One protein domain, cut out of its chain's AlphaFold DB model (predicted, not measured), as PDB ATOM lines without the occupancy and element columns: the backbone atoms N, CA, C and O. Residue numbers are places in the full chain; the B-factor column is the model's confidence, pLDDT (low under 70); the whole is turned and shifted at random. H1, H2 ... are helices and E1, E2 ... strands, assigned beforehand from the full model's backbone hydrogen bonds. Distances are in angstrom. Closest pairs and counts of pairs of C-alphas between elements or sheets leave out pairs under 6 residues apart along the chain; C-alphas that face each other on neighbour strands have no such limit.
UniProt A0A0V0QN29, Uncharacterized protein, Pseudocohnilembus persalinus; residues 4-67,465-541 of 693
ATOM      1  N   SER A   4     176.938 159.686 149.644       89.88
ATOM      2  CA  SER A   4     178.315 159.972 149.208       89.88
ATOM      3  C   SER A   4     178.886 158.925 148.242       89.88
ATOM      4  O   SER A   4     179.538 159.275 147.261       89.88
ATOM      5  N   GLU A   5     178.610 157.636 148.466       89.12
ATOM      6  CA  GLU A   5     179.014 156.565 147.544       89.12
ATOM      7  C   GLU A   5     178.283 156.660 146.198       89.12
ATOM      8  O   GLU A   5     178.893 156.425 145.156       89.12
ATOM      9  N   ALA A   6     176.991 157.004 146.212       89.88
ATOM     10  CA  ALA A   6     176.216 157.211 144.993       89.88
ATOM     11  C   ALA A   6     176.755 158.405 144.193       89.88
ATOM     12  O   ALA A   6     177.016 158.257 143.001       89.88
ATOM     13  N   ALA A   7     177.022 159.534 144.857       92.81
ATOM     14  CA  ALA A   7     177.587 160.726 144.230       92.81
ATOM     15  C   ALA A   7     178.955 160.458 143.583       92.81
ATOM     16  O   ALA A   7     179.179 160.859 142.444       92.81
ATOM     17  N   ILE A   8     179.840 159.710 144.256       91.75
ATOM     18  CA  ILE A   8     181.134 159.293 143.686       91.75
ATOM     19  C   ILE A   8     180.943 158.445 142.428       91.75
ATOM     20  O   ILE A   8     181.612 158.683 141.427       91.75
ATOM     21  N   ASN A   9     180.055 157.448 142.471       90.56
ATOM     22  CA  ASN A   9     179.835 156.575 141.320       90.56
ATOM     23  C   ASN A   9     179.256 157.352 140.134       90.56
ATOM     24  O   ASN A   9     179.702 157.138 139.012       90.56
ATOM     25  N   ILE A  10     178.306 158.259 140.380       91.75
ATOM     26  CA  ILE A  10     177.703 159.083 139.328       91.75
ATOM     27  C   ILE A  10     178.761 159.995 138.699       91.75
ATOM     28  O   ILE A  10     178.892 160.011 137.480       91.75
ATOM     29  N   TYR A  11     179.587 160.659 139.509       94.00
ATOM     30  CA  TYR A  11     180.632 161.541 138.991       94.00
ATOM     31  C   TYR A  11     181.703 160.790 138.192       94.00
ATOM     32  O   TYR A  11     182.112 161.224 137.122       94.00
ATOM     33  N   VAL A  12     182.137 159.626 138.681       89.50
ATOM     34  CA  VAL A  12     183.185 158.830 138.025       89.50
ATOM     35  C   VAL A  12     182.708 158.160 136.735       89.50
ATOM     36  O   VAL A  12     183.518 157.982 135.829       89.50
ATOM     37  N   LEU A  13     181.445 157.734 136.669       88.94
ATOM     38  CA  LEU A  13     180.917 156.984 135.524       88.94
ATOM     39  C   LEU A  13     180.262 157.877 134.470       88.94
ATOM     40  O   LEU A  13     180.311 157.536 133.294       88.94
ATOM     41  N   PHE A  14     179.646 158.982 134.889       90.81
ATOM     42  CA  PHE A  14     178.791 159.810 134.035       90.81
ATOM     43  C   PHE A  14     179.213 161.279 133.981       90.81
ATOM     44  O   PHE A  14     178.533 162.067 133.333       90.81
ATOM     45  N   GLU A  15     180.287 161.667 134.679       93.50
ATOM     46  CA  GLU A  15     180.764 163.060 134.740       93.50
ATOM     47  C   GLU A  15     179.670 164.050 135.189       93.50
ATOM     48  O   GLU A  15     179.618 165.204 134.764       93.50
ATOM     49  N   ALA A  16     178.775 163.582 136.064       94.38
ATOM     50  CA  ALA A  16     177.673 164.353 136.624       94.38
ATOM     51  C   ALA A  16     177.778 164.427 138.151       94.38
ATOM     52  O   ALA A  16     178.192 163.475 138.815       94.38
ATOM     53  N   ILE A  17     177.365 165.547 138.739       95.06
ATOM     54  CA  ILE A  17     177.423 165.744 140.192       95.06
ATOM     55  C   ILE A  17     176.038 165.545 140.782       95.06
ATOM     56  O   ILE A  17     175.153 166.374 140.593       95.06
ATOM     57  N   MET A  18     175.857 164.472 141.551       94.44
ATOM     58  CA  MET A  18     174.682 164.317 142.407       94.44
ATOM     59  C   MET A  18     174.850 165.174 143.662       94.44
ATOM     60  O   MET A  18     175.760 164.938 144.457       94.44
ATOM     61  N   PHE A  19     173.971 166.156 143.848       93.62
ATOM     62  CA  PHE A  19     174.099 167.158 144.913       93.62
ATOM     63  C   PHE A  19     172.934 167.144 145.906       93.62
ATOM     64  O   PHE A  19     173.063 167.673 147.008       93.62
ATOM     65  N   GLY A  20     171.815 166.505 145.562       92.31
ATOM     66  CA  GLY A  20     170.655 166.420 146.439       92.31
ATOM     67  C   GLY A  20     169.790 165.197 146.175       92.31
ATOM     68  O   GLY A  20     169.984 164.459 145.207       92.31
ATOM     69  N   VAL A  21     168.835 164.978 147.069       91.81
ATOM     70  CA  VAL A  21     167.877 163.879 147.021       91.81
ATOM     71  C   VAL A  21     166.525 164.334 147.559       91.81
ATOM     72  O   VAL A  21     166.453 165.032 148.565       91.81
ATOM     73  N   GLU A  22     165.456 163.913 146.899       90.81
ATOM     74  CA  GLU A  22     164.086 164.001 147.389       90.81
ATOM     75  C   GLU A  22     163.646 162.649 147.924       90.81
ATOM     76  O   GLU A  22     163.855 161.621 147.274       90.81
ATOM     77  N   ILE A  23     163.008 162.656 149.086       87.69
ATOM     78  CA  ILE A  23     162.375 161.478 149.667       87.69
ATOM     79  C   ILE A  23     160.883 161.769 149.750       87.69
ATOM     80  O   ILE A  23     160.473 162.734 150.396       87.69
ATOM     81  N   ILE A  24     160.086 160.929 149.091       86.56
ATOM     82  CA  ILE A  24     158.629 161.000 149.116       86.56
ATOM     83  C   ILE A  24     158.097 159.826 149.935       86.56
ATOM     84  O   ILE A  24     158.330 158.665 149.588       86.56
ATOM     85  N   GLN A  25     157.374 160.143 151.008       82.88
ATOM     86  CA  GLN A  25     156.733 159.188 151.910       82.88
ATOM     87  C   GLN A  25     155.315 159.669 152.234       82.88
ATOM     88  O   GLN A  25     155.146 160.785 152.721       82.88
ATOM     89  N   ASN A  26     154.303 158.824 152.006       76.06
ATOM     90  CA  ASN A  26     152.896 159.104 152.342       76.06
ATOM     91  C   ASN A  26     152.416 160.495 151.864       76.06
ATOM     92  O   ASN A  26     151.912 161.280 152.663       76.06
ATOM     93  N   ASP A  27     152.653 160.824 150.590       72.81
ATOM     94  CA  ASP A  27     152.354 162.124 149.952       72.81
ATOM     95  C   ASP A  27     153.094 163.354 150.513       72.81
ATOM     96  O   ASP A  27     152.905 164.472 150.030       72.81
ATOM     97  N   SER A  28     154.002 163.172 151.474       79.25
ATOM     98  CA  SER A  28     154.944 164.210 151.894       79.25
ATOM     99  C   SER A  28     156.254 164.089 151.112       79.25
ATOM    100  O   SER A  28     156.849 163.014 151.054       79.25
ATOM    101  N   SER A  29     156.690 165.188 150.495       83.44
ATOM    102  CA  SER A  29     157.978 165.300 149.808       83.44
ATOM    103  C   SER A  29     158.926 166.185 150.614       83.44
ATOM    104  O   SER A  29     158.542 167.263 151.079       83.44
ATOM    105  N   GLN A  30     160.163 165.723 150.792       85.94
ATOM    106  CA  GLN A  30     161.232 166.496 151.417       85.94
ATOM    107  C   GLN A  30     162.516 166.395 150.602       85.94
ATOM    108  O   GLN A  30     162.982 165.299 150.281       85.94
ATOM    109  N   ILE A  31     163.100 167.556 150.301       88.69
ATOM    110  CA  ILE A  31     164.340 167.686 149.535       88.69
ATOM    111  C   ILE A  31     165.497 167.959 150.493       88.69
ATOM    112  O   ILE A  31     165.412 168.825 151.363       88.69
ATOM    113  N   TYR A  32     166.594 167.238 150.291       89.06
ATOM    114  CA  TYR A  32     167.827 167.351 151.055       89.06
ATOM    115  C   TYR A  32     169.016 167.530 150.107       89.06
ATOM    116  O   TYR A  32     169.301 166.671 149.273       89.06
ATOM    117  N   LEU A  33     169.740 168.633 150.256       89.75
ATOM    118  CA  LEU A  33     171.024 168.914 149.620       89.75
ATOM    119  C   LEU A  33     172.147 168.302 150.456       89.75
ATOM    120  O   LEU A  33     172.265 168.578 151.648       89.75
ATOM    121  N   ASN A  34     172.964 167.457 149.826       90.38
ATOM    122  CA  ASN A  34     173.995 166.633 150.455       90.38
ATOM    123  C   ASN A  34     173.629 166.186 151.893       90.38
ATOM    124  O   ASN A  34     174.162 166.725 152.869       90.38
ATOM    125  N   PRO A  35     172.770 165.164 152.070       85.75
ATOM    126  CA  PRO A  35     172.433 164.620 153.390       85.75
ATOM    127  C   PRO A  35     173.575 163.786 154.010       85.75
ATOM    128  O   PRO A  35     173.345 162.870 154.806       85.75
ATOM    129  N   SER A  36     174.828 164.066 153.636       83.56
ATOM    130  CA  SER A  36     176.038 163.416 154.137       83.56
ATOM    131  C   SER A  36     176.011 161.892 153.945       83.56
ATOM    132  O   SER A  36     175.903 161.385 152.831       83.56
ATOM    133  N   ASN A  37     176.112 161.124 155.035       79.19
ATOM    134  CA  ASN A  37     176.176 159.663 155.012       79.19
ATOM    135  C   ASN A  37     174.804 158.983 155.098       79.19
ATOM    136  O   ASN A  37     174.730 157.829 155.534       79.19
ATOM    137  N   LEU A  38     173.727 159.673 154.704       83.19
ATOM    138  CA  LEU A  38     172.402 159.070 154.631       83.19
ATOM    139  C   LEU A  38     172.458 157.785 153.797       83.19
ATOM    140  O   LEU A  38     172.959 157.767 152.668       83.19
ATOM    141  N   VAL A  39     171.971 156.691 154.381       82.25
ATOM    142  CA  VAL A  39     171.833 155.422 153.674       82.25
ATOM    143  C   VAL A  39     170.521 155.479 152.911       82.25
ATOM    144  O   VAL A  39     169.454 155.572 153.507       82.25
ATOM    145  N   LEU A  40     170.618 155.436 151.587       78.75
ATOM    146  CA  LEU A  40     169.471 155.314 150.702       78.75
ATOM    147  C   LEU A  40     168.978 153.865 150.796       78.75
ATOM    148  O   LEU A  40     169.620 152.948 150.257       78.75
ATOM    149  N   GLU A  41     167.909 153.668 151.563       74.81
ATOM    150  CA  GLU A  41     167.180 152.410 151.715       74.81
ATOM    151  C   GLU A  41     165.825 152.558 151.032       74.81
ATOM    152  O   GLU A  41     165.059 153.457 151.356       74.81
ATOM    153  N   PHE A  42     165.534 151.681 150.078       67.19
ATOM    154  CA  PHE A  42     164.228 151.643 149.433       67.19
ATOM    155  C   PHE A  42     163.290 150.828 150.321       67.19
ATOM    156  O   PHE A  42     163.335 149.596 150.300       67.19
ATOM    157  N   LYS A  43     162.483 151.499 151.144       71.44
ATOM    158  CA  LYS A  43     161.336 150.851 151.791       71.44
ATOM    159  C   LYS A  43     160.172 150.790 150.809       71.44
ATOM    160  O   LYS A  43     160.089 151.620 149.911       71.44
ATOM    161  N   ASN A  44     159.276 149.821 150.994       59.56
ATOM    162  CA  ASN A  44     158.208 149.510 150.033       59.56
ATOM    163  C   ASN A  44     157.295 150.708 149.678       59.56
ATOM    164  O   ASN A  44     156.737 150.705 148.585       59.56
ATOM    165  N   ASP A  45     157.223 151.738 150.533       70.69
ATOM    166  CA  ASP A  45     156.383 152.933 150.342       70.69
ATOM    167  C   ASP A  45     157.179 154.242 150.116       70.69
ATOM    168  O   ASP A  45     156.589 155.321 150.060       70.69
ATOM    169  N   GLU A  46     158.515 154.189 150.011       79.38
ATOM    170  CA  GLU A  46     159.376 155.378 149.864       79.38
ATOM    171  C   GLU A  46     159.881 155.511 148.411       79.38
ATOM    172  O   GLU A  46     160.550 154.616 147.885       79.38
ATOM    173  N   LYS A  47     159.600 156.646 147.752       83.88
ATOM    174  CA  LYS A  47     160.212 157.002 146.454       83.88
ATOM    175  C   LYS A  47     161.373 157.964 146.678       83.88
ATOM    176  O   LYS A  47     161.244 158.920 147.436       83.88
ATOM    177  N   ILE A  48     162.490 157.718 145.998       87.38
ATOM    178  CA  ILE A  48     163.713 158.517 146.124       87.38
ATOM    179  C   ILE A  48     164.082 159.079 144.749       87.38
ATOM    180  O   ILE A  48     164.312 158.300 143.822       87.38
ATOM    181  N   TYR A  49     164.179 160.403 144.628       89.25
ATOM    182  CA  TYR A  49     164.654 161.085 143.418       89.25
ATOM    183  C   TYR A  49     166.016 161.729 143.676       89.25
ATOM    184  O   TYR A  49     166.236 162.314 144.731       89.25
ATOM    185  N   GLY A  50     166.951 161.605 142.734       90.38
ATOM    186  CA  GLY A  50     168.272 162.230 142.818       90.38
ATOM    187  C   GLY A  50     168.341 163.502 141.982       90.38
ATOM    188  O   GLY A  50     167.956 163.484 140.816       90.38
ATOM    189  N   TYR A  51     168.879 164.578 142.553       92.31
ATOM    190  CA  TYR A  51     169.171 165.812 141.827       92.31
ATOM    191  C   TYR A  51     170.630 165.832 141.390       92.31
ATOM    192  O   TYR A  51     171.537 165.658 142.214       92.31
ATOM    193  N   ILE A  52     170.842 166.050 140.092       93.12
ATOM    194  CA  ILE A  52     172.163 166.055 139.469       93.12
ATOM    195  C   ILE A  52     172.422 167.354 138.702       93.12
ATOM    196  O   ILE A  52     171.491 167.983 138.205       93.12
ATOM    197  N   ILE A  53     173.695 167.722 138.590       92.38
ATOM    198  CA  ILE A  53     174.207 168.717 137.646       92.38
ATOM    199  C   ILE A  53     174.940 167.941 136.553       92.38
ATOM    200  O   ILE A  53     175.872 167.191 136.852       92.38
ATOM    201  N   SER A  54     174.517 168.109 135.304       90.19
ATOM    202  CA  SER A  54     175.117 167.478 134.126       90.19
ATOM    203  C   SER A  54     175.103 168.444 132.944       90.19
ATOM    204  O   SER A  54     174.333 169.401 132.937       90.19
ATOM    205  N   GLU A  55     175.963 168.192 131.954       84.81
ATOM    206  CA  GLU A  55     176.023 168.984 130.715       84.81
ATOM    207  C   GLU A  55     174.728 168.848 129.905       84.81
ATOM    208  O   GLU A  55     174.159 169.841 129.464       84.81
ATOM    209  N   ASP A  56     174.213 167.620 129.805       84.94
ATOM    210  CA  ASP A  56     173.042 167.298 128.998       84.94
ATOM    211  C   ASP A  56     171.987 166.501 129.768       84.94
ATOM    212  O   ASP A  56     172.286 165.709 130.669       84.94
ATOM    213  N   LYS A  57     170.729 166.631 129.322       86.12
ATOM    214  CA  LYS A  57     169.600 165.817 129.804       86.12
ATOM    215  C   LYS A  57     169.801 164.320 129.532       86.12
ATOM    216  O   LYS A  57     169.363 163.496 130.328       86.12
ATOM    217  N   LYS A  58     170.490 163.966 128.440       88.69
ATOM    218  CA  LYS A  58     170.781 162.567 128.078       88.69
ATOM    219  C   LYS A  58     171.520 161.835 129.196       88.69
ATOM    220  O   LYS A  58     171.147 160.721 129.534       88.69
ATOM    221  N   VAL A  59     172.466 162.509 129.852       88.00
ATOM    222  CA  VAL A  59     173.209 161.953 130.991       88.00
ATOM    223  C   VAL A  59     172.262 161.569 132.135       88.00
ATOM    224  O   VAL A  59     172.412 160.510 132.739       88.00
ATOM    225  N   ALA A  60     171.235 162.381 132.404       84.94
ATOM    226  CA  ALA A  60     170.220 162.067 133.411       84.94
ATOM    227  C   ALA A  60     169.372 160.838 133.033       84.94
ATOM    228  O   ALA A  60     169.039 160.017 133.895       84.94
ATOM    229  N   GLU A  61     169.030 160.698 131.750       86.75
ATOM    230  CA  GLU A  61     168.296 159.543 131.216       86.75
ATOM    231  C   GLU A  61     169.154 158.265 131.282       86.75
ATOM    232  O   GLU A  61     168.666 157.220 131.720       86.75
ATOM    233  N   ASP A  62     170.445 158.363 130.959       86.69
ATOM    234  CA  ASP A  62     171.410 157.264 131.046       86.69
ATOM    235  C   ASP A  62     171.602 156.793 132.493       86.69
ATOM    236  O   ASP A  62     171.535 155.592 132.764       86.69
ATOM    237  N   ILE A  63     171.746 157.724 133.444       86.75
ATOM    238  CA  ILE A  63     171.823 157.416 134.882       86.75
ATOM    239  C   ILE A  63     170.541 156.719 135.358       86.75
ATOM    240  O   ILE A  63     170.611 155.738 136.100       86.75
ATOM    241  N   SER A  64     169.369 157.194 134.925       85.06
ATOM    242  CA  SER A  64     168.071 156.631 135.332       85.06
ATOM    243  C   SER A  64     167.852 155.213 134.795       85.06
ATOM    244  O   SER A  64     167.259 154.370 135.470       85.06
ATOM    245  N   ASN A  65     168.356 154.931 133.592       83.12
ATOM    246  CA  ASN A  65     168.266 153.620 132.950       83.12
ATOM    247  C   ASN A  65     169.418 152.677 133.329       83.12
ATOM    248  O   ASN A  65     169.388 151.491 132.974       83.12
ATOM    249  N   PHE A  66     170.419 153.170 134.061       80.44
ATOM    250  CA  PHE A  66     171.608 152.409 134.406       80.44
ATOM    251  C   PHE A  66     171.275 151.217 135.309       80.44
ATOM    252  O   PHE A  66     170.891 151.343 136.475       80.44
ATOM    253  N   LYS A  67     171.480 150.012 134.777       69.50
ATOM    254  CA  LYS A  67     171.400 148.757 135.526       69.50
ATOM    255  C   LYS A  67     172.790 148.152 135.582       69.50
ATOM    256  O   LYS A  67     173.314 147.745 134.553       69.50
ATOM    257  N   ASN A 465     170.548 169.072 156.417       82.44
ATOM    258  CA  ASN A 465     170.747 169.676 155.103       82.44
ATOM    259  C   ASN A 465     172.094 170.403 155.055       82.44
ATOM    260  O   ASN A 465     172.514 170.975 156.067       82.44
ATOM    261  N   SER A 466     172.730 170.407 153.887       86.62
ATOM    262  CA  SER A 466     173.982 171.123 153.652       86.62
ATOM    263  C   SER A 466     173.768 172.556 153.173       86.62
ATOM    264  O   SER A 466     172.780 172.856 152.510       86.62
ATOM    265  N   ASN A 467     174.743 173.413 153.471       87.69
ATOM    266  CA  ASN A 467     174.841 174.781 152.972       87.69
ATOM    267  C   ASN A 467     175.971 174.881 151.939       87.69
ATOM    268  O   ASN A 467     176.880 174.043 151.913       87.69
ATOM    269  N   LEU A 468     175.910 175.917 151.105       90.12
ATOM    270  CA  LEU A 468     176.953 176.230 150.134       90.12
ATOM    271  C   LEU A 468     178.092 177.006 150.805       90.12
ATOM    272  O   LEU A 468     177.870 178.061 151.397       90.12
ATOM    273  N   PHE A 469     179.316 176.501 150.675       90.38
ATOM    274  CA  PHE A 469     180.529 177.163 151.146       90.38
ATOM    275  C   PHE A 469     181.608 177.173 150.068       90.38
ATOM    276  O   PHE A 469     181.609 176.340 149.163       90.38
ATOM    277  N   ASN A 470     182.570 178.079 150.226       90.12
ATOM    278  CA  ASN A 470     183.774 178.128 149.406       90.12
ATOM    279  C   ASN A 470     184.968 177.767 150.286       90.12
ATOM    280  O   ASN A 470     185.135 178.346 151.361       90.12
ATOM    281  N   ILE A 471     185.804 176.845 149.820       91.50
ATOM    282  CA  ILE A 471     187.069 176.490 150.475       91.50
ATOM    283  C   ILE A 471     188.231 176.682 149.505       91.50
ATOM    284  O   ILE A 471     188.057 176.574 148.291       91.50
ATOM    285  N   LYS A 472     189.430 176.961 150.019       91.62
ATOM    286  CA  LYS A 472     190.644 176.905 149.195       91.62
ATOM    287  C   LYS A 472     190.928 175.455 148.800       91.62
ATOM    288  O   LYS A 472     190.550 174.532 149.523       91.62
ATOM    289  N   VAL A 473     191.596 175.251 147.667       90.88
ATOM    290  CA  VAL A 473     192.123 173.922 147.329       90.88
ATOM    291  C   VAL A 473     193.149 173.519 148.401       90.88
ATOM    292  O   VAL A 473     194.076 174.294 148.638       90.88
ATOM    293  N   PRO A 474     193.010 172.342 149.045       89.94
ATOM    294  CA  PRO A 474     194.016 171.859 149.985       89.94
ATOM    295  C   PRO A 474     195.382 171.738 149.301       89.94
ATOM    296  O   PRO A 474     195.455 171.229 148.178       89.94
ATOM    297  N   GLU A 475     196.466 172.111 149.985       87.00
ATOM    298  CA  GLU A 475     197.826 172.091 149.418       87.00
ATOM    299  C   GLU A 475     198.213 170.738 148.814       87.00
ATOM    300  O   GLU A 475     198.829 170.661 147.751       87.00
ATOM    301  N   SER A 476     197.761 169.649 149.431       87.94
ATOM    302  CA  SER A 476     198.051 168.296 148.969       87.94
ATOM    303  C   SER A 476     197.372 167.907 147.648       87.94
ATOM    304  O   SER A 476     197.747 166.892 147.059       87.94
ATOM    305  N   PHE A 477     196.403 168.693 147.169       89.75
ATOM    306  CA  PHE A 477     195.696 168.499 145.900       89.75
ATOM    307  C   PHE A 477     196.101 169.515 144.822       89.75
ATOM    308  O   PHE A 477     195.562 169.470 143.715       89.75
ATOM    309  N   LEU A 478     197.065 170.399 145.093       90.69
ATOM    310  CA  LEU A 478     197.610 171.299 144.077       90.69
ATOM    311  C   LEU A 478     198.279 170.493 142.955       90.69
ATOM    312  O   LEU A 478     199.065 169.581 143.209       90.69
ATOM    313  N   GLY A 479     197.931 170.801 141.704       90.50
ATOM    314  CA  GLY A 479     198.392 170.064 140.527       90.50
ATOM    315  C   GLY A 479     197.730 168.693 140.323       90.50
ATOM    316  O   GLY A 479     198.019 168.031 139.328       90.50
ATOM    317  N   GLN A 480     196.837 168.261 141.220       92.88
ATOM    318  CA  GLN A 480     196.061 167.031 141.047       92.88
ATOM    319  C   GLN A 480     194.755 167.280 140.290       92.88
ATOM    320  O   GLN A 480     194.380 168.418 139.996       92.88
ATOM    321  N   THR A 481     194.058 166.191 139.964       95.75
ATOM    322  CA  THR A 481     192.787 166.263 139.251       95.75
ATOM    323  C   THR A 481     191.632 166.601 140.192       95.75
ATOM    324  O   THR A 481     191.595 166.178 141.353       95.75
ATOM    325  N   PHE A 482     190.629 167.312 139.676       95.50
ATOM    326  CA  PHE A 482     189.388 167.583 140.398       95.50
ATOM    327  C   PHE A 482     188.683 166.282 140.809       95.50
ATOM    328  O   PHE A 482     188.086 166.226 141.882       95.50
ATOM    329  N   ARG A 483     188.810 165.203 140.023       95.12
ATOM    330  CA  ARG A 483     188.304 163.873 140.391       95.12
ATOM    331  C   ARG A 483     188.893 163.353 141.695       95.12
ATOM    332  O   ARG A 483     188.142 162.833 142.521       95.12
ATOM    333  N   ASP A 484     190.203 163.464 141.880       94.12
ATOM    334  CA  ASP A 484     190.863 162.959 143.086       94.12
ATOM    335  C   ASP A 484     190.384 163.721 144.324       94.12
ATOM    336  O   ASP A 484     190.051 163.109 145.346       94.12
ATOM    337  N   LEU A 485     190.247 165.045 144.198       94.25
ATOM    338  CA  LEU A 485     189.666 165.896 145.233       94.25
ATOM    339  C   LEU A 485     188.197 165.537 145.508       94.25
ATOM    340  O   LEU A 485     187.819 165.368 146.667       94.25
ATOM    341  N   PHE A 486     187.378 165.377 144.464       95.19
ATOM    342  CA  PHE A 486     185.964 165.011 144.582       95.19
ATOM    343  C   PHE A 486     185.802 163.709 145.370       95.19
ATOM    344  O   PHE A 486     185.052 163.647 146.345       95.19
ATOM    345  N   VAL A 487     186.537 162.665 144.973       93.81
ATOM    346  CA  VAL A 487     186.479 161.350 145.622       93.81
ATOM    347  C   VAL A 487     186.933 161.441 147.075       93.81
ATOM    348  O   VAL A 487     186.313 160.823 147.942       93.81
ATOM    349  N   PHE A 488     187.988 162.206 147.357       93.25
ATOM    350  CA  PHE A 488     188.485 162.405 148.712       93.25
ATOM    351  C   PHE A 488     187.456 163.108 149.609       93.25
ATOM    352  O   PHE A 488     187.110 162.577 150.667       93.25
ATOM    353  N   LEU A 489     186.923 164.255 149.177       92.19
ATOM    354  CA  LEU A 489     185.954 165.037 149.949       92.19
ATOM    355  C   LEU A 489     184.662 164.252 150.195       92.19
ATOM    356  O   LEU A 489     184.205 164.153 151.339       92.19
ATOM    357  N   ALA A 490     184.120 163.612 149.157       92.06
ATOM    358  CA  ALA A 490     182.882 162.851 149.271       92.06
ATOM    359  C   ALA A 490     183.048 161.628 150.183       92.06
ATOM    360  O   ALA A 490     182.181 161.340 151.008       92.06
ATOM    361  N   LYS A 491     184.175 160.912 150.082       89.12
ATOM    362  CA  LYS A 491     184.391 159.665 150.824       89.12
ATOM    363  C   LYS A 491     184.832 159.886 152.268       89.12
ATOM    364  O   LYS A 491     184.359 159.173 153.153       89.12
ATOM    365  N   ASN A 492     185.758 160.814 152.500       87.56
ATOM    366  CA  ASN A 492     186.408 160.980 153.800       87.56
ATOM    367  C   ASN A 492     185.730 162.057 154.650       87.56
ATOM    368  O   ASN A 492     185.667 161.911 155.867       87.56
ATOM    369  N   LYS A 493     185.217 163.119 154.019       87.25
ATOM    370  CA  LYS A 493     184.616 164.268 154.713       87.25
ATOM    371  C   LYS A 493     183.095 164.349 154.543       87.25
ATOM    372  O   LYS A 493     182.451 165.091 155.266       87.25
ATOM    373  N   SER A 494     182.496 163.533 153.666       89.69
ATOM    374  CA  SER A 494     181.059 163.597 153.317       89.69
ATOM    375  C   SER A 494     180.640 164.953 152.730       89.69
ATOM    376  O   SER A 494     179.498 165.383 152.885       89.69
ATOM    377  N   ILE A 495     181.577 165.620 152.054       92.44
ATOM    378  CA  ILE A 495     181.400 166.923 151.410       92.44
ATOM    379  C   ILE A 495     181.272 166.700 149.904       92.44
ATOM    380  O   ILE A 495     182.071 165.962 149.327       92.44
ATOM    381  N   ILE A 496     180.301 167.350 149.262       94.88
ATOM    382  CA  ILE A 496     180.134 167.282 147.805       94.88
ATOM    383  C   ILE A 496     180.599 168.597 147.176       94.88
ATOM    384  O   ILE A 496     179.933 169.614 147.370       94.88
ATOM    385  N   PRO A 497     181.710 168.611 146.423       95.19
ATOM    386  CA  PRO A 497     182.064 169.765 145.613       95.19
ATOM    387  C   PRO A 497     181.155 169.837 144.379       95.19
ATOM    388  O   PRO A 497     180.946 168.833 143.702       95.19
ATOM    389  N   ILE A 498     180.606 171.019 144.098       95.12
ATOM    390  CA  ILE A 498     179.676 171.277 142.982       95.12
ATOM    391  C   ILE A 498     180.308 172.095 141.848       95.12
ATOM    392  O   ILE A 498     179.785 172.131 140.732       95.12
ATOM    393  N   GLY A 499     181.438 172.751 142.119       95.56
ATOM    394  CA  GLY A 499     182.114 173.600 141.149       95.56
ATOM    395  C   GLY A 499     183.434 174.167 141.647       95.56
ATOM    396  O   GLY A 499     183.823 173.976 142.800       95.56
ATOM    397  N   LEU A 500     184.107 174.887 140.758       95.19
ATOM    398  CA  LEU A 500     185.282 175.698 141.046       95.19
ATOM    399  C   LEU A 500     184.939 177.173 140.850       95.19
ATOM    400  O   LEU A 500     184.199 177.536 139.941       95.19
ATOM    401  N   TYR A 501     185.504 178.028 141.686       94.25
ATOM    402  CA  TYR A 501     185.593 179.457 141.453       94.25
ATOM    403  C   TYR A 501     187.061 179.787 141.208       94.25
ATOM    404  O   TYR A 501     187.874 179.812 142.135       94.25
ATOM    405  N   ARG A 502     187.411 179.946 139.935       94.31
ATOM    406  CA  ARG A 502     188.790 180.122 139.487       94.31
ATOM    407  C   ARG A 502     189.144 181.601 139.511       94.31
ATOM    408  O   ARG A 502     188.489 182.374 138.823       94.31
ATOM    409  N   MET A 503     190.145 181.999 140.294       91.25
ATOM    410  CA  MET A 503     190.598 183.394 140.402       91.25
ATOM    411  C   MET A 503     191.554 183.778 139.253       91.25
ATOM    412  O   MET A 503     192.040 182.885 138.551       91.25
ATOM    413  N   PRO A 504     191.833 185.077 139.021       89.25
ATOM    414  CA  PRO A 504     192.733 185.524 137.960       89.25
ATOM    415  C   PRO A 504     194.122 184.894 138.073       89.25
ATOM    416  O   PRO A 504     194.672 184.792 139.170       89.25
ATOM    417  N   GLY A 505     194.696 184.497 136.937       86.38
ATOM    418  CA  GLY A 505     196.037 183.903 136.878       86.38
ATOM    419  C   GLY A 505     196.124 182.438 137.322       86.38
ATOM    420  O   GLY A 505     197.226 181.928 137.513       86.38
ATOM    421  N   ALA A 506     194.991 181.753 137.492       84.69
ATOM    422  CA  ALA A 506     194.958 180.305 137.694       84.69
ATOM    423  C   ALA A 506     195.358 179.541 136.424       84.69
ATOM    424  O   ALA A 506     196.173 178.624 136.475       84.69
ATOM    425  N   SER A 507     194.791 179.939 135.285       82.69
ATOM    426  CA  SER A 507     195.242 179.532 133.957       82.69
ATOM    427  C   SER A 507     195.698 180.776 133.187       82.69
ATOM    428  O   SER A 507     196.622 181.472 133.594       82.69
ATOM    429  N   ASP A 508     195.015 181.082 132.100       83.88
ATOM    430  CA  ASP A 508     195.110 182.250 131.233       83.88
ATOM    431  C   ASP A 508     194.031 183.311 131.536       83.88
ATOM    432  O   ASP A 508     193.924 184.330 130.851       83.88
ATOM    433  N   ASN A 509     193.205 183.089 132.562       88.38
ATOM    434  CA  ASN A 509     192.043 183.920 132.840       88.38
ATOM    435  C   ASN A 509     192.414 185.260 133.508       88.38
ATOM    436  O   ASN A 509     193.088 185.306 134.539       88.38
ATOM    437  N   LYS A 510     191.909 186.362 132.933       86.69
ATOM    438  CA  LYS A 510     192.089 187.738 133.444       86.69
ATOM    439  C   LYS A 510     191.144 188.079 134.599       86.69
ATOM    440  O   LYS A 510     191.515 188.823 135.500       86.69
ATOM    441  N   LEU A 511     189.918 187.564 134.548       89.69
ATOM    442  CA  LEU A 511     188.904 187.722 135.588       89.69
ATOM    443  C   LEU A 511     188.647 186.376 136.256       89.69
ATOM    444  O   LEU A 511     188.917 185.320 135.672       89.69
ATOM    445  N   SER A 512     188.122 186.416 137.479       92.12
ATOM    446  CA  SER A 512     187.606 185.205 138.107       92.12
ATOM    447  C   SER A 512     186.463 184.626 137.276       92.12
ATOM    448  O   SER A 512     185.828 185.369 136.534       92.12
ATOM    449  N   TYR A 513     186.144 183.344 137.423       93.38
ATOM    450  CA  TYR A 513     184.894 182.794 136.900       93.38
ATOM    451  C   TYR A 513     184.402 181.586 137.694       93.38
ATOM    452  O   TYR A 513     185.188 180.840 138.284       93.38
ATOM    453  N   ALA A 514     183.082 181.397 137.704       92.38
ATOM    454  CA  ALA A 514     182.457 180.204 138.261       92.38
ATOM    455  C   ALA A 514     182.385 179.093 137.203       92.38
ATOM    456  O   ALA A 514     181.908 179.303 136.091       92.38
ATOM    457  N   TRP A 515     182.830 177.895 137.571       93.00
ATOM    458  CA  TRP A 515     182.820 176.700 136.737       93.00
ATOM    459  C   TRP A 515     182.096 175.570 137.468       93.00
ATOM    460  O   TRP A 515     182.653 174.894 138.336       93.00
ATOM    461  N   THR A 516     180.827 175.372 137.132       94.25
ATOM    462  CA  THR A 516     180.006 174.283 137.669       94.25
ATOM    463  C   THR A 516     180.306 172.969 136.951       94.25
ATOM    464  O   THR A 516     180.638 172.967 135.768       94.25
ATOM    465  N   ASN A 517     180.213 171.853 137.680       95.12
ATOM    466  CA  ASN A 517     180.539 170.514 137.174       95.12
ATOM    467  C   ASN A 517     181.842 170.429 136.335       95.12
ATOM    468  O   ASN A 517     181.793 170.099 135.149       95.12
ATOM    469  N   PRO A 518     183.021 170.737 136.915       94.50
ATOM    470  CA  PRO A 518     184.291 170.617 136.207       94.50
ATOM    471  C   PRO A 518     184.534 169.185 135.732       94.50
ATOM    472  O   PRO A 518     184.174 168.220 136.414       94.50
ATOM    473  N   ARG A 519     185.223 169.039 134.595       92.94
ATOM    474  CA  ARG A 519     185.587 167.717 134.063       92.94
ATOM    475  C   ARG A 519     186.489 166.961 135.045       92.94
ATOM    476  O   ARG A 519     187.343 167.600 135.672       92.94
ATOM    477  N   PRO A 520     186.414 165.619 135.117       92.31
ATOM    478  CA  PRO A 520     187.215 164.824 136.053       92.31
ATOM    479  C   PRO A 520     188.725 165.078 135.971       92.31
ATOM    480  O   PRO A 520     189.406 165.063 136.993       92.31
ATOM    481  N   LEU A 521     189.242 165.337 134.768       93.88
ATOM    482  CA  LEU A 521     190.668 165.556 134.497       93.88
ATOM    483  C   LEU A 521     191.132 167.007 134.703       93.88
ATOM    484  O   LEU A 521     192.284 167.323 134.420       93.88
ATOM    485  N   THR A 522     190.258 167.899 135.173       94.12
ATOM    486  CA  THR A 522     190.608 169.308 135.405       94.12
ATOM    487  C   THR A 522     191.704 169.405 136.459       94.12
ATOM    488  O   THR A 522     191.534 168.891 137.563       94.12
ATOM    489  N   ILE A 523     192.813 170.069 136.131       94.94
ATOM    490  CA  ILE A 523     193.923 170.280 137.064       94.94
ATOM    491  C   ILE A 523     193.611 171.449 137.998       94.94
ATOM    492  O   ILE A 523     193.173 172.514 137.552       94.94
ATOM    493  N   LEU A 524     193.839 171.221 139.289       94.44
ATOM    494  CA  LEU A 524     193.620 172.182 140.361       94.44
ATOM    495  C   LEU A 524     194.840 173.079 140.575       94.44
ATOM    496  O   LEU A 524     195.982 172.617 140.581       94.44
ATOM    497  N   THR A 525     194.583 174.356 140.831       93.38
ATOM    498  CA  THR A 525     195.608 175.380 141.051       93.38
ATOM    499  C   THR A 525     195.444 176.049 142.415       93.38
ATOM    500  O   THR A 525     194.393 175.970 143.048       93.38
ATOM    501  N   LYS A 526     196.478 176.770 142.869       91.75
ATOM    502  CA  LYS A 526     196.434 177.529 144.135       91.75
ATOM    503  C   LYS A 526     195.465 178.716 144.111       91.75
ATOM    504  O   LYS A 526     195.124 179.258 145.157       91.75
ATOM    505  N   PHE A 527     195.069 179.134 142.914       92.75
ATOM    506  CA  PHE A 527     194.144 180.235 142.670       92.75
ATOM    507  C   PHE A 527     192.705 179.737 142.460       92.75
ATOM    508  O   PHE A 527     191.811 180.534 142.189       92.75
ATOM    509  N   ASP A 528     192.462 178.432 142.592       94.31
ATOM    510  CA  ASP A 528     191.116 177.879 142.585       94.31
ATOM    511  C   ASP A 528     190.523 177.885 144.004       94.31
ATOM    512  O   ASP A 528     191.180 177.569 145.002       94.31
ATOM    513  N   GLN A 529     189.237 178.209 144.085       93.38
ATOM    514  CA  GLN A 529     188.391 177.926 145.239       93.38
ATOM    515  C   GLN A 529     187.376 176.853 144.855       93.38
ATOM    516  O   GLN A 529     186.897 176.808 143.725       93.38
ATOM    517  N   VAL A 530     187.031 175.977 145.787       94.69
ATOM    518  CA  VAL A 530     186.103 174.868 145.565       94.69
ATOM    519  C   VAL A 530     184.762 175.232 146.186       94.69
ATOM    520  O   VAL A 530     184.682 175.504 147.385       94.69
ATOM    521  N   LEU A 531     183.713 175.223 145.366       94.75
ATOM    522  CA  LEU A 531     182.330 175.392 145.799       94.75
ATOM    523  C   LEU A 531     181.839 174.049 146.339       94.75
ATOM    524  O   LEU A 531     181.805 173.063 145.599       94.75
ATOM    525  N   ILE A 532     181.472 173.993 147.615       94.00
ATOM    526  CA  ILE A 532     181.130 172.754 148.314       94.00
ATOM    527  C   ILE A 532     179.765 172.826 148.995       94.00
ATOM    528  O   ILE A 532     179.353 173.866 149.500       94.00
ATOM    529  N   LEU A 533     179.096 171.681 149.078       92.81
ATOM    530  CA  LEU A 533     177.938 171.466 149.935       92.81
ATOM    531  C   LEU A 533     178.373 170.692 151.176       92.81
ATOM    532  O   LEU A 533     178.796 169.535 151.072       92.81
ATOM    533  N   SER A 534     178.254 171.322 152.341       89.69
ATOM    534  CA  SER A 534     178.576 170.721 153.638       89.69
ATOM    535  C   SER A 534     177.536 171.111 154.697       89.69
ATOM    536  O   SER A 534     177.042 172.240 154.662       89.69
ATOM    537  N   PRO A 535     177.191 170.233 155.658       83.19
ATOM    538  CA  PRO A 535     176.310 170.584 156.775       83.19
ATOM    539  C   PRO A 535     176.848 171.731 157.629       83.19
ATOM    540  O   PRO A 535     176.108 172.628 158.027       83.19
ATOM    541  N   GLU A 536     178.155 171.704 157.871       81.38
ATOM    542  CA  GLU A 536     178.879 172.681 158.672       81.38
ATOM    543  C   GLU A 536     179.995 173.289 157.826       81.38
ATOM    544  O   GLU A 536     180.558 172.611 156.955       81.38
ATOM    545  N   LYS A 537     180.301 174.570 158.061       81.69
ATOM    546  CA  LYS A 537     181.438 175.226 157.414       81.69
ATOM    547  C   LYS A 537     182.707 174.465 157.826       81.69
ATOM    548  O   LYS A 537     182.957 174.363 159.029       81.69
ATOM    549  N   PRO A 538     183.480 173.921 156.874       81.06
ATOM    550  CA  PRO A 538     184.702 173.209 157.216       81.06
ATOM    551  C   PRO A 538     185.760 174.148 157.804       81.06
ATOM    552  O   PRO A 538     185.760 175.340 157.487       81.06
ATOM    553  N   ASP A 539     186.659 173.599 158.623       73.19
ATOM    554  CA  ASP A 539     187.751 174.356 159.244       73.19
ATOM    555  C   ASP A 539     188.622 175.055 158.186       73.19
ATOM    556  O   ASP A 539     188.869 174.507 157.108       73.19
ATOM    557  N   GLU A 540     189.069 176.279 158.491       63.38
ATOM    558  CA  GLU A 540     189.841 177.115 157.555       63.38
ATOM    559  C   GLU A 540     191.241 176.545 157.273       63.38
ATOM    560  O   GLU A 540     191.779 176.762 156.184       63.38
ATOM    561  N   ASP A 541     191.767 175.725 158.188       63.09
ATOM    562  CA  ASP A 541     193.024 174.984 158.043       63.09
ATOM    563  C   ASP A 541     192.809 173.710 157.212       63.09
ATOM    564  O   ASP A 541     192.961 172.568 157.654       63.09
TER     565      ASP A 541
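Overview. This is residues 4 to 67 and 465 to 541 of the 693 residues of an uncharacterized protein of Pseudocohnilembus persalinus (UniProt A0A0V0QN29). Two antiparallel sheets stand end to end along the longest axis, one of three strands, E2, E1 and E3, and one of four, E4, E7, E5 and E6, with the start of E1 and the end of E2 reaching the larger sheet at E5, E7 and E4. H1 covers part of the small sheet and H3 part of the large one; these two helices run side by side in opposite directions, and H2 packs near the end of H1 and beside the end of E3. The printed part has 141 residues with three named helices and seven named strands, in the order H1 E1 E2 E3 H2 E4 H3 E5 E6 E7, and its class is mixed, helices and strands. The sheets' orders are E2 E1 E3 and E4 E7 E5 E6. The whole is compact, with a radius of gyration of the C-alphas of 15.9 A, yet elongated in outline, spanning 52 by 34 by 23 A.

Arrangement. H1, residues 4 to 14, is on the sheet of E1, residues 17 to 25, E2, residues 28 to 33, and E3, residues 46 to 53. Its height over the sheet is 9.1 A, and on the local plane it runs slantwise to E1 at 55 degrees; the closest C-alphas are those of Ala 7 and Met 18, 5.0 A apart. E1 and E2 form a hairpin, antiparallel, with N 23 and O 30 at 2.9 A. E1 and E3 are antiparallel too, with N 22 and O 49 at 2.8 A. H2, residues 57 to 65, is on the same sheet, its closest C-alpha pair with E3 being Ile 52 and Ala 60, 7.5 A; H1 and H2 with this sheet make two layers, helices on one face of a sheet. H1 and H2 only just touch, with 3 pairs of C-alphas within 8 A, the closest Phe 14 and Val 59 at 6.7 A, at a steep tilt of 61 degrees. After the cut come E4, residues 467 to 472, H3, residues 482 to 493, E5, residues 496 to 502, E6, residues 513 to 516, and E7, residues 528 to 534. E4 and E7 are antiparallel, N 469 and O 532 at 2.9 A; E7 and E5 have N 498 and O 531 at 2.8 A; E5 and E6, a hairpin, have N 500 and O 515 at 2.8 A. This sheet is strongly twisted. H3 is on one face of it, again two layers, at a height of 9.8 A, slantwise to E5 at 41 degrees on the local plane. E4, H3 and E5 form a split strand-helix-strand unit, two strands running the same way with E7 between them, and its crossover is right-handed. H1 and H3 touch at a shallow tilt of 16 degrees, opposite ways, the closest C-alphas those of Ser 4 and Ala 490, 5.4 A apart. The closest C-alphas of E1 and E5 are those of Ile 17 and Ile 498, 6.6 A apart. In H1, H2 and H3 every O i to N i+4 pair is within hydrogen-bond range.

Along the chain. H1 begins at C-alpha 4 (178.315, 159.972, 149.208) and is 15.2 A long. E1 is 24.7 A long, E2 16.9 A, E3 23.4 A and H2 12.7 A. E4 begins at C-alpha 467 (174.841, 174.781, 152.972) and is 16.4 A long; H3 is 15.4 A, E5 17.6 A and E6 9.8 A. E7, 18.2 A long, ends at C-alpha 534 (178.576, 170.721, 153.638).

Size, cuts and confidence. The two C-alphas farthest apart are those of Asn 44 and Lys 510, 53.7 A. Residues 68 to 464 are not printed, and C-alphas 67 and 465 are 28.7 A apart across the cut. The links E2 to E3 and E6 to E7 are long. The mean pLDDT of the printed part is 88.1; residues 42, 44, 67 and 540 to 541 are under 70.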